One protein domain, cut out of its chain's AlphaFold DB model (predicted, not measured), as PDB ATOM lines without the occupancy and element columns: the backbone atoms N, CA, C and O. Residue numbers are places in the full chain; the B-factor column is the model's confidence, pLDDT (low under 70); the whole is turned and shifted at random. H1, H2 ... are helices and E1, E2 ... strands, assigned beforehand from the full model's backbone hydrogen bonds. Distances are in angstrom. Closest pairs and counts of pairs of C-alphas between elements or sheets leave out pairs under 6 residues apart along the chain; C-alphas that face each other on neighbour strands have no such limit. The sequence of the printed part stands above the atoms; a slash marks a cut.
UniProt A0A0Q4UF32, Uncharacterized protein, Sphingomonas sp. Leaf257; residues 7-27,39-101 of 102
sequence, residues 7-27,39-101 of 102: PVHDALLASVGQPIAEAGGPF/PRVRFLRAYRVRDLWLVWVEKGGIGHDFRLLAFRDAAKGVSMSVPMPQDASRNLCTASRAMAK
ATOM      1  N   PRO A   7     -10.766 -59.830 237.749       90.75
ATOM      2  CA  PRO A   7     -11.114 -59.479 239.128       90.75
ATOM      3  C   PRO A   7     -12.605 -59.630 239.452       90.75
ATOM      4  O   PRO A   7     -12.974 -60.101 240.525       90.75
ATOM      5  N   VAL A   8     -13.468 -59.218 238.521       91.31
ATOM      6  CA  VAL A   8     -14.927 -59.229 238.681       91.31
ATOM      7  C   VAL A   8     -15.456 -60.652 238.575       91.31
ATOM      8  O   VAL A   8     -16.335 -61.039 239.341       91.31
ATOM      9  N   HIS A   9     -14.908 -61.433 237.644       92.38
ATOM     10  CA  HIS A   9     -15.203 -62.853 237.503       92.38
ATOM     11  C   HIS A   9     -14.901 -63.617 238.802       92.38
ATOM     12  O   HIS A   9     -15.761 -64.332 239.319       92.38
ATOM     13  N   ASP A  10     -13.722 -63.407 239.380       91.19
ATOM     14  CA  ASP A  10     -13.297 -64.129 240.580       91.19
ATOM     15  C   ASP A  10     -14.115 -63.708 241.809       91.19
ATOM     16  O   ASP A  10     -14.558 -64.552 242.592       91.19
ATOM     17  N   ALA A  11     -14.412 -62.411 241.944       92.06
ATOM     18  CA  ALA A  11     -15.292 -61.915 243.000       92.06
ATOM     19  C   ALA A  11     -16.731 -62.434 242.867       92.06
ATOM     20  O   ALA A  11     -17.389 -62.694 243.880       92.06
ATOM     21  N   LEU A  12     -17.223 -62.620 241.640       92.38
ATOM     22  CA  LEU A  12     -18.521 -63.232 241.381       92.38
ATOM     23  C   LEU A  12     -18.546 -64.693 241.838       92.38
ATOM     24  O   LEU A  12     -19.463 -65.074 242.571       92.38
ATOM     25  N   LEU A  13     -17.541 -65.488 241.462       93.06
ATOM     26  CA  LEU A  13     -17.433 -66.882 241.896       93.06
ATOM     27  C   LEU A  13     -17.369 -66.989 243.424       93.06
ATOM     28  O   LEU A  13     -18.112 -67.775 244.014       93.06
ATOM     29  N   ALA A  14     -16.556 -66.147 244.068       92.12
ATOM     30  CA  ALA A  14     -16.449 -66.099 245.524       92.12
ATOM     31  C   ALA A  14     -17.774 -65.705 246.201       92.12
ATOM     32  O   ALA A  14     -18.147 -66.288 247.216       92.12
ATOM     33  N   SER A  15     -18.513 -64.748 245.629       91.44
ATOM     34  CA  SER A  15     -19.794 -64.280 246.184       91.44
ATOM     35  C   SER A  15     -20.916 -65.308 246.049       91.44
ATOM     36  O   SER A  15     -21.832 -65.343 246.871       91.44
ATOM     37  N   VAL A  16     -20.879 -66.121 244.993       91.25
ATOM     38  CA  VAL A  16     -21.899 -67.137 244.721       91.25
ATOM     39  C   VAL A  16     -21.605 -68.449 245.455       91.25
ATOM     40  O   VAL A  16     -22.547 -69.097 245.916       91.25
ATOM     41  N   GLY A  17     -20.330 -68.834 245.579       92.06
ATOM     42  CA  GLY A  17     -19.893 -70.013 246.338       92.06
ATOM     43  C   GLY A  17     -20.285 -71.365 245.727       92.06
ATOM     44  O   GLY A  17     -20.209 -72.389 246.398       92.06
ATOM     45  N   GLN A  18     -20.731 -71.385 244.471       90.81
ATOM     46  CA  GLN A  18     -21.122 -72.586 243.728       90.81
ATOM     47  C   GLN A  18     -20.864 -72.375 242.229       90.81
ATOM     48  O   GLN A  18     -20.734 -71.223 241.802       90.81
ATOM     49  N   PRO A  19     -20.802 -73.448 241.416       93.81
ATOM     50  CA  PRO A  19     -20.644 -73.319 239.973       93.81
ATOM     51  C   PRO A  19     -21.706 -72.404 239.352       93.81
ATOM     52  O   PRO A  19     -22.876 -72.438 239.743       93.81
ATOM     53  N   ILE A  20     -21.289 -71.607 238.369       96.12
ATOM     54  CA  ILE A  20     -22.148 -70.685 237.623       96.12
ATOM     55  C   ILE A  20     -22.158 -71.124 236.161       96.12
ATOM     56  O   ILE A  20     -21.108 -71.211 235.530       96.12
ATOM     57  N   ALA A  21     -23.340 -71.396 235.617       96.62
ATOM     58  CA  ALA A  21     -23.513 -71.631 234.192       96.62
ATOM     59  C   ALA A  21     -23.378 -70.325 233.398       96.62
ATOM     60  O   ALA A  21     -23.787 -69.254 233.855       96.62
ATOM     61  N   GLU A  22     -22.857 -70.427 232.180       96.12
ATOM     62  CA  GLU A  22     -22.826 -69.317 231.228       96.12
ATOM     63  C   GLU A  22     -24.231 -68.902 230.770       96.12
ATOM     64  O   GLU A  22     -25.192 -69.672 230.862       96.12
ATOM     65  N   ALA A  23     -24.348 -67.684 230.236       94.44
ATOM     66  CA  ALA A  23     -25.611 -67.192 229.685       94.44
ATOM     67  C   ALA A  23     -26.124 -68.118 228.575       94.44
ATOM     68  O   ALA A  23     -25.384 -68.486 227.665       94.44
ATOM     69  N   GLY A  24     -27.396 -68.513 228.673       92.62
ATOM     70  CA  GLY A  24     -28.016 -69.484 227.766       92.62
ATOM     71  C   GLY A  24     -27.584 -70.942 227.982       92.62
ATOM     72  O   GLY A  24     -28.159 -71.833 227.365       92.62
ATOM     73  N   GLY A  25     -26.623 -71.207 228.871       94.81
ATOM     74  CA  GLY A  25     -26.155 -72.555 229.182       94.81
ATOM     75  C   GLY A  25     -27.150 -73.382 230.009       94.81
ATOM     76  O   GLY A  25     -28.141 -72.842 230.521       94.81
ATOM     77  N   PRO A  26     -26.889 -74.694 230.175       95.19
ATOM     78  CA  PRO A  26     -27.693 -75.571 231.024       95.19
ATOM     79  C   PRO A  26     -27.796 -75.043 232.459       95.19
ATOM     80  O   PRO A  26     -26.796 -74.664 233.063       95.19
ATOM     81  N   PHE A  27     -29.009 -75.046 233.009       94.44
ATOM     82  CA  PHE A  27     -29.323 -74.488 234.325       94.44
ATOM     83  C   PHE A  27     -30.349 -75.357 235.044       94.44
ATOM     84  O   PHE A  27     -31.328 -75.797 234.436       94.44
ATOM     85  N   PRO A  39     -25.440 -76.559 236.868       95.12
ATOM     86  CA  PRO A  39     -25.340 -75.534 237.897       95.12
ATOM     87  C   PRO A  39     -26.693 -74.907 238.255       95.12
ATOM     88  O   PRO A  39     -27.542 -74.653 237.396       95.12
ATOM     89  N   ARG A  40     -26.871 -74.614 239.545       94.75
ATOM     90  CA  ARG A  40     -28.071 -73.958 240.090       94.75
ATOM     91  C   ARG A  40     -27.997 -72.440 240.059       94.75
ATOM     92  O   ARG A  40     -28.914 -71.782 240.535       94.75
ATOM     93  N   VAL A  41     -26.917 -71.877 239.533       95.44
ATOM     94  CA  VAL A  41     -26.790 -70.446 239.267       95.44
ATOM     95  C   VAL A  41     -26.407 -70.282 237.814       95.44
ATOM     96  O   VAL A  41     -25.544 -71.010 237.326       95.44
ATOM     97  N   ARG A  42     -27.033 -69.332 237.125       96.25
ATOM     98  CA  ARG A  42     -26.679 -68.985 235.750       96.25
ATOM     99  C   ARG A  42     -26.433 -67.493 235.632       96.25
ATOM    100  O   ARG A  42     -27.237 -66.674 236.074       96.25
ATOM    101  N   PHE A  43     -25.301 -67.152 235.032       96.44
ATOM    102  CA  PHE A  43     -24.995 -65.799 234.613       96.44
ATOM    103  C   PHE A  43     -25.976 -65.383 233.518       96.44
ATOM    104  O   PHE A  43     -26.151 -66.101 232.540       96.44
ATOM    105  N   LEU A  44     -26.602 -64.219 233.660       93.69
ATOM    106  CA  LEU A  44     -27.511 -63.688 232.645       93.69
ATOM    107  C   LEU A  44     -26.825 -62.615 231.814       93.69
ATOM    108  O   LEU A  44     -26.800 -62.679 230.588       93.69
ATOM    109  N   ARG A  45     -26.294 -61.599 232.493       92.19
ATOM    110  CA  ARG A  45     -25.651 -60.443 231.870       92.19
ATOM    111  C   ARG A  45     -24.879 -59.640 232.897       92.19
ATOM    112  O   ARG A  45     -25.183 -59.680 234.087       92.19
ATOM    113  N   ALA A  46     -23.956 -58.830 232.407       91.75
ATOM    114  CA  ALA A  46     -23.303 -57.803 233.192       91.75
ATOM    115  C   ALA A  46     -23.309 -56.471 232.450       91.75
ATOM    116  O   ALA A  46     -23.468 -56.424 231.231       91.75
ATOM    117  N   TYR A  47     -23.181 -55.382 233.194       88.06
ATOM    118  CA  TYR A  47     -23.080 -54.044 232.639       88.06
ATOM    119  C   TYR A  47     -22.261 -53.163 233.572       88.06
ATOM    120  O   TYR A  47     -22.358 -53.262 234.796       88.06
ATOM    121  N   ARG A  48     -21.450 -52.290 232.979       87.56
ATOM    122  CA  ARG A  48     -20.646 -51.329 233.721       87.56
ATOM    123  C   ARG A  48     -21.421 -50.026 233.891       87.56
ATOM    124  O   ARG A  48     -21.926 -49.468 232.921       87.56
ATOM    125  N   VAL A  49     -21.498 -49.536 235.122       86.69
ATOM    126  CA  VAL A  49     -22.033 -48.217 235.473       86.69
ATOM    127  C   VAL A  49     -20.960 -47.502 236.274       86.69
ATOM    128  O   VAL A  49     -20.645 -47.919 237.383       86.69
ATOM    129  N   ARG A  50     -20.387 -46.433 235.709       85.50
ATOM    130  CA  ARG A  50     -19.223 -45.737 236.287       85.50
ATOM    131  C   ARG A  50     -18.071 -46.729 236.539       85.50
ATOM    132  O   ARG A  50     -17.533 -47.309 235.590       85.50
ATOM    133  N   ASP A  51     -17.699 -46.933 237.794       86.06
ATOM    134  CA  ASP A  51     -16.657 -47.856 238.242       86.06
ATOM    135  C   ASP A  51     -17.210 -49.155 238.855       86.06
ATOM    136  O   ASP A  51     -16.454 -49.968 239.389       86.06
ATOM    137  N   LEU A  52     -18.522 -49.376 238.740       88.06
ATOM    138  CA  LEU A  52     -19.195 -50.587 239.185       88.06
ATOM    139  C   LEU A  52     -19.521 -51.508 238.012       88.06
ATOM    140  O   LEU A  52     -20.036 -51.086 236.976       88.06
ATOM    141  N   TRP A  53     -19.303 -52.797 238.223       91.50
ATOM    142  CA  TRP A  53     -19.856 -53.882 237.436       91.50
ATOM    143  C   TRP A  53     -21.099 -54.420 238.120       91.50
ATOM    144  O   TRP A  53     -21.040 -54.926 239.236       91.50
ATOM    145  N   LEU A  54     -22.226 -54.325 237.433       90.81
ATOM    146  CA  LEU A  54     -23.489 -54.887 237.872       90.81
ATOM    147  C   LEU A  54     -23.689 -56.210 237.140       90.81
ATOM    148  O   LEU A  54     -23.740 -56.239 235.911       90.81
ATOM    149  N   VAL A  55     -23.758 -57.303 237.893       92.56
ATOM    150  CA  VAL A  55     -23.831 -58.674 237.391       92.56
ATOM    151  C   VAL A  55     -25.155 -59.290 237.805       92.56
ATOM    152  O   VAL A  55     -25.454 -59.409 238.993       92.56
ATOM    153  N   TRP A  56     -25.944 -59.704 236.819       92.56
ATOM    154  CA  TRP A  56     -27.222 -60.361 237.041       92.56
ATOM    155  C   TRP A  56     -27.072 -61.867 236.898       92.56
ATOM    156  O   TRP A  56     -26.585 -62.356 235.873       92.56
ATOM    157  N   VAL A  57     -27.519 -62.592 237.917       93.62
ATOM    158  CA  VAL A  57     -27.591 -64.050 237.913       93.62
ATOM    159  C   VAL A  57     -29.005 -64.492 238.261       93.62
ATOM    160  O   VAL A  57     -29.710 -63.823 239.014       93.62
ATOM    161  N   GLU A  58     -29.414 -65.634 237.737       92.94
ATOM    162  CA  GLU A  58     -30.562 -66.368 238.265       92.94
ATOM    163  C   GLU A  58     -30.085 -67.530 239.126       92.94
ATOM    164  O   GLU A  58     -29.008 -68.087 238.895       92.94
ATOM    165  N   LYS A  59     -30.890 -67.896 240.118       93.31
ATOM    166  CA  LYS A  59     -30.614 -68.987 241.038       93.31
ATOM    167  C   LYS A  59     -31.842 -69.888 241.163       93.31
ATOM    168  O   LYS A  59     -32.965 -69.435 241.353       93.31
ATOM    169  N   GLY A  60     -31.609 -71.184 240.999       91.38
ATOM    170  CA  GLY A  60     -32.609 -72.237 241.113       91.38
ATOM    171  C   GLY A  60     -32.703 -72.805 242.525       91.38
ATOM    172  O   GLY A  60     -31.765 -72.720 243.332       91.38
ATOM    173  N   GLY A  61     -33.822 -73.449 242.833       87.81
ATOM    174  CA  GLY A  61     -34.100 -74.024 244.141       87.81
ATOM    175  C   GLY A  61     -35.538 -73.867 244.583       87.81
ATOM    176  O   GLY A  61     -36.449 -73.780 243.765       87.81
ATOM    177  N   ILE A  62     -35.715 -73.799 245.906       80.38
ATOM    178  CA  ILE A  62     -36.996 -73.449 246.515       80.38
ATOM    179  C   ILE A  62     -37.233 -71.968 246.217       80.38
ATOM    180  O   ILE A  62     -36.698 -71.093 246.897       80.38
ATOM    181  N   GLY A  63     -37.991 -71.718 245.152       76.12
ATOM    182  CA  GLY A  63     -38.154 -70.399 244.555       76.12
ATOM    183  C   GLY A  63     -37.008 -70.076 243.599       76.12
ATOM    184  O   GLY A  63     -35.870 -69.877 244.014       76.12
ATOM    185  N   HIS A  64     -37.326 -70.009 242.308       86.25
ATOM    186  CA  HIS A  64     -36.441 -69.440 241.293       86.25
ATOM    187  C   HIS A  64     -36.339 -67.928 241.523       86.25
ATOM    188  O   HIS A  64     -37.353 -67.228 241.478       86.25
ATOM    189  N   ASP A  65     -35.134 -67.436 241.816       87.88
ATOM    190  CA  ASP A  65     -34.879 -66.029 242.128       87.88
ATOM    191  C   ASP A  65     -33.835 -65.396 241.204       87.88
ATOM    192  O   ASP A  65     -32.904 -66.033 240.711       87.88
ATOM    193  N   PHE A  66     -33.981 -64.091 240.987       88.31
ATOM    194  CA  PHE A  66     -32.998 -63.270 240.292       88.31
ATOM    195  C   PHE A  66     -32.197 -62.470 241.316       88.31
ATOM    196  O   PHE A  66     -32.765 -61.855 242.218       88.31
ATOM    197  N   ARG A  67     -30.874 -62.444 241.165       88.62
ATOM    198  CA  ARG A  67     -29.962 -61.723 242.055       88.62
ATOM    199  C   ARG A  67     -29.073 -60.791 241.269       88.62
ATOM    200  O   ARG A  67     -28.409 -61.197 240.320       88.62
ATOM    201  N   LEU A  68     -29.037 -59.543 241.709       89.56
ATOM    202  CA  LEU A  68     -28.150 -58.533 241.165       89.56
ATOM    203  C   LEU A  68     -27.011 -58.288 242.152       89.56
ATOM    204  O   LEU A  68     -27.249 -57.920 243.301       89.56
ATOM    205  N   LEU A  69     -25.788 -58.512 241.690       90.94
ATOM    206  CA  LEU A  69     -24.556 -58.311 242.438       90.94
ATOM    207  C   LEU A  69     -23.827 -57.103 241.855       90.94
ATOM    208  O   LEU A  69     -23.872 -56.873 240.648       90.94
ATOM    209  N   ALA A  70     -23.163 -56.334 242.706       90.44
ATOM    210  CA  ALA A  70     -22.381 -55.183 242.291       90.44
ATOM    211  C   ALA A  70     -20.936 -55.372 242.737       90.44
ATOM    212  O   ALA A  70     -20.686 -55.745 243.879       90.44
ATOM    213  N   PHE A  71     -19.994 -55.101 241.842       90.75
ATOM    214  CA  PHE A  71     -18.568 -55.221 242.100       90.75
ATOM    215  C   PHE A  71     -17.875 -53.927 241.723       90.75
ATOM    216  O   PHE A  71     -18.089 -53.414 240.627       90.75
ATOM    217  N   ARG A  72     -17.033 -53.398 242.607       87.81
ATOM    218  CA  ARG A  72     -16.140 -52.292 242.253       87.81
ATOM    219  C   ARG A  72     -14.794 -52.856 241.847       87.81
ATOM    220  O   ARG A  72     -14.220 -53.625 242.613       87.81
ATOM    221  N   ASP A  73     -14.297 -52.448 240.688       76.38
ATOM    222  CA  ASP A  73     -12.933 -52.763 240.272       76.38
ATOM    223  C   ASP A  73     -11.966 -51.911 241.107       76.38
ATOM    224  O   ASP A  73     -11.890 -50.693 240.925       76.38
ATOM    225  N   ALA A  74     -11.293 -52.494 242.106       65.06
ATOM    226  CA  ALA A  74     -10.300 -51.734 242.855       65.06
ATOM    227  C   ALA A  74      -9.081 -51.484 241.967       65.06
ATOM    228  O   ALA A  74      -8.635 -52.372 241.248       65.06
ATOM    229  N   ALA A  75      -8.445 -50.321 242.118       58.84
ATOM    230  CA  ALA A  75      -7.233 -49.939 241.382       58.84
ATOM    231  C   ALA A  75      -6.057 -50.945 241.483       58.84
ATOM    232  O   ALA A  75      -5.072 -50.813 240.764       58.84
ATOM    233  N   LYS A  76      -6.143 -51.940 242.378       60.75
ATOM    234  CA  LYS A  76      -5.172 -53.030 242.562       60.75
ATOM    235  C   LYS A  76      -5.672 -54.400 242.066       60.75
ATOM    236  O   LYS A  76      -5.102 -55.416 242.447       60.75
ATOM    237  N   GLY A  77      -6.736 -54.442 241.263       60.66
ATOM    238  CA  GLY A  77      -7.260 -55.669 240.655       60.66
ATOM    239  C   GLY A  77      -8.031 -56.587 241.607       60.66
ATOM    240  O   GLY A  77      -8.204 -57.761 241.301       60.66
ATOM    241  N   VAL A  78      -8.497 -56.088 242.757       67.12
ATOM    242  CA  VAL A  78      -9.357 -56.850 243.680       67.12
ATOM    243  C   VAL A  78     -10.767 -56.292 243.595       67.12
ATOM    244  O   VAL A  78     -10.998 -55.141 243.955       67.12
ATOM    245  N   SER A  79     -11.724 -57.086 243.125       77.81
ATOM    246  CA  SER A  79     -13.116 -56.638 243.105       77.81
ATOM    247  C   SER A  79     -13.772 -56.790 244.476       77.81
ATOM    248  O   SER A  79     -13.681 -57.842 245.103       77.81
ATOM    249  N   MET A  80     -14.456 -55.741 244.938       75.38
ATOM    250  CA  MET A  80     -15.218 -55.760 246.194       75.38
ATOM    251  C   MET A  80     -16.716 -55.822 245.913       75.38
ATOM    252  O   MET A  80     -17.213 -55.046 245.096       75.38
ATOM    253  N   SER A  81     -17.432 -56.705 246.615       78.56
ATOM    254  CA  SER A  81     -18.896 -56.754 246.566       78.56
ATOM    255  C   SER A  81     -19.493 -55.503 247.212       78.56
ATOM    256  O   SER A  81     -19.099 -55.106 248.310       78.56
ATOM    257  N   VAL A  82     -20.436 -54.874 246.519       77.69
ATOM    258  CA  VAL A  82     -21.161 -53.688 246.971       77.69
ATOM    259  C   VAL A  82     -22.592 -54.098 247.338       77.69
ATOM    260  O   VAL A  82     -23.237 -54.806 246.557       77.69
ATOM    261  N   PRO A  83     -23.123 -53.663 248.499       73.38
ATOM    262  CA  PRO A  83     -24.500 -53.945 248.883       73.38
ATOM    263  C   PRO A  83     -25.501 -53.438 247.841       73.38
ATOM    264  O   PRO A  83     -25.446 -52.280 247.428       73.38
ATOM    265  N   MET A  84     -26.448 -54.294 247.452       71.00
ATOM    266  CA  MET A  84     -27.523 -53.950 246.522       71.00
ATOM    267  C   MET A  84     -28.880 -53.962 247.234       71.00
ATOM    268  O   MET A  84     -29.170 -54.917 247.961       71.00
ATOM    269  N   PRO A  85     -29.746 -52.952 247.015       68.19
ATOM    270  CA  PRO A  85     -31.118 -52.990 247.513       68.19
ATOM    271  C   PRO A  85     -31.858 -54.214 246.962       68.19
ATOM    272  O   PRO A  85     -31.793 -54.479 245.759       68.19
ATOM    273  N   GLN A  86     -32.596 -54.940 247.808       64.50
ATOM    274  CA  GLN A  86     -33.316 -56.149 247.378       64.50
ATOM    275  C   GLN A  86     -34.301 -55.868 246.233       64.50
ATOM    276  O   GLN A  86     -34.367 -56.650 245.286       64.50
ATOM    277  N   ASP A  87     -34.980 -54.719 246.242       67.56
ATOM    278  CA  ASP A  87     -35.937 -54.338 245.194       67.56
ATOM    279  C   ASP A  87     -35.281 -54.077 243.829       67.56
ATOM    280  O   ASP A  87     -35.912 -54.239 242.781       67.56
ATOM    281  N   ALA A  88     -33.990 -53.735 243.814       66.25
ATOM    282  CA  ALA A  88     -33.240 -53.479 242.588       66.25
ATOM    283  C   ALA A  88     -33.019 -54.764 241.765       66.25
ATOM    284  O   ALA A  88     -32.869 -54.702 240.547       66.25
ATOM    285  N   SER A  89     -33.067 -55.939 242.401       65.88
ATOM    286  CA  SER A  89     -32.883 -57.236 241.730       65.88
ATOM    287  C   SER A  89     -33.983 -57.574 240.712       65.88
ATOM    288  O   SER A  89     -33.740 -58.353 239.790       65.88
ATOM    289  N   ARG A  90     -35.170 -56.963 240.852       70.19
ATOM    290  CA  ARG A  90     -36.350 -57.213 240.006       70.19
ATOM    291  C   ARG A  90     -36.368 -56.390 238.720       70.19
ATOM    292  O   ARG A  90     -37.064 -56.754 237.776       70.19
ATOM    293  N   ASN A  91     -35.637 -55.275 238.670       76.12
ATOM    294  CA  ASN A  91     -35.612 -54.390 237.509       76.12
ATOM    295  C   ASN A  91     -34.214 -53.798 237.302       76.12
ATOM    296  O   ASN A  91     -33.814 -52.845 237.976       76.12
ATOM    297  N   LEU A  92     -33.502 -54.325 236.304       69.38
ATOM    298  CA  LEU A  92     -32.157 -53.866 235.958       69.38
ATOM    299  C   LEU A  92     -32.083 -52.382 235.603       69.38
ATOM    300  O   LEU A  92     -31.084 -51.741 235.917       69.38
ATOM    301  N   CYS A  93     -33.107 -51.825 234.953       76.75
ATOM    302  CA  CYS A  93     -33.130 -50.405 234.608       76.75
ATOM    303  C   CYS A  93     -33.247 -49.536 235.862       76.75
ATOM    304  O   CYS A  93     -32.595 -48.497 235.957       76.75
ATOM    305  N   THR A  94     -34.050 -49.954 236.840       77.31
ATOM    306  CA  THR A  94     -34.135 -49.269 238.136       77.31
ATOM    307  C   THR A  94     -32.806 -49.362 238.877       77.31
ATOM    308  O   THR A  94     -32.300 -48.352 239.363       77.31
ATOM    309  N   ALA A  95     -32.200 -50.550 238.903       74.44
ATOM    310  CA  ALA A  95     -30.923 -50.770 239.564       74.44
ATOM    311  C   ALA A  95     -29.778 -49.968 238.937       74.44
ATOM    312  O   ALA A  95     -29.010 -49.323 239.650       74.44
ATOM    313  N   SER A  96     -29.678 -49.967 237.605       72.81
ATOM    314  CA  SER A  96     -28.643 -49.223 236.888       72.81
ATOM    315  C   SER A  96     -28.769 -47.719 237.135       72.81
ATOM    316  O   SER A  96     -27.767 -47.063 237.406       72.81
ATOM    317  N   ARG A  97     -29.994 -47.174 237.140       79.06
ATOM    318  CA  ARG A  97     -30.254 -45.761 237.461       79.06
ATOM    319  C   ARG A  97     -29.945 -45.410 238.912       79.06
ATOM    320  O   ARG A  97     -29.431 -44.323 239.155       79.06
ATOM    321  N   ALA A  98     -30.272 -46.286 239.861       75.62
ATOM    322  CA  ALA A  98     -29.964 -46.064 241.271       75.62
ATOM    323  C   ALA A  98     -28.448 -45.961 241.479       75.62
ATOM    324  O   ALA A  98     -27.977 -45.005 242.085       75.62
ATOM    325  N   MET A  99     -27.685 -46.887 240.894       72.81
ATOM    326  CA  MET A  99     -26.223 -46.909 241.007       72.81
ATOM    327  C   MET A  99     -25.539 -45.809 240.190       72.81
ATOM    328  O   MET A  99     -24.469 -45.347 240.561       72.81
ATOM    329  N   ALA A 100     -26.169 -45.314 239.123       72.81
ATOM    330  CA  ALA A 100     -25.660 -44.175 238.360       72.81
ATOM    331  C   ALA A 100     -25.729 -42.837 239.117       72.81
ATOM    332  O   ALA A 100     -25.207 -41.847 238.615       72.81
ATOM    333  N   LYS A 101     -26.395 -42.771 240.277       65.44
ATOM    334  CA  LYS A 101     -26.450 -41.566 241.121       65.44
ATOM    335  C   LYS A 101     -25.448 -41.593 242.278       65.44
ATOM    336  O   LYS A 101     -25.190 -40.527 242.828       65.44
TER     337      LYS A 101
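Overview. This is residues 7 to 27 and 39 to 101 of the 102 residues of an uncharacterized protein of Sphingomonas sp. Leaf257 (UniProt A0A0Q4UF32). A strongly twisted sheet of four strands makes the core, with H1 on one face and the small helices H2 and H3 on the other. Its strands E1 E2 E3 E4, in that order, form a meander, each the antiparallel neighbour of the one before. The printed part has 84 residues, with named elements H1 E1 E2 E3 E4 H2 H3 along the chain; the class is mixed. It is compact, with a radius of gyration of the C-alphas of 12.5 A, and spans 34 by 28 by 20 A.

Arrangement. H1, residues 7 to 16, is on the sheet; its closest C-alphas to E4, residues 79 to 82, are Pro 7 and Ser 79, 5.3 A apart. E1, residues 41 to 49, bends by 55 degrees at residue 44. E1 and E2, residues 52 to 59, form a hairpin, with N 47 and O 54 2.9 A apart. E2 and E3, residues 65 to 73, form a hairpin, with N 55 and O 69 2.8 A apart. E3 and E4 form a hairpin, with N 82 and O 70 2.8 A apart. H2, residues 86 to 90, is on the face opposite H1, at a height over the sheet of 5.8 A. H3, residues 92 to 99, is on the same face as H2, over E2, at a height over the sheet of 9.5 A. H2 and H3 only just touch, with 3 pairs of C-alphas within 8 A, only at the corner; the closest are Ala 88 and Ala 95, 4.7 A. In H1 and H3 every O i to N i+4 pair is within hydrogen-bond range; in H2 0 of 1 is, with 2 of 2 O i to N i+3 pairs.

Along the chain. H1 begins at C-alpha 7 (-11.114, -59.479, 239.128) and is 14.4 A long. E1, E2 and E3 measure 23.0 A, 21.7 A and 25.7 A. H3 ends at C-alpha 99 (-26.223, -46.909, 241.007).

Size, cuts and confidence. The C-alphas farthest apart, Ile 62 and Ala 75, are 38.3 A apart. Residues 28 to 38 are not printed; C-alphas 27 and 39 are 5.5 A apart. Of the links printed whole, none is long. The pLDDT is under 70 at residues 74 to 78, 85 to 89, 92 and 101.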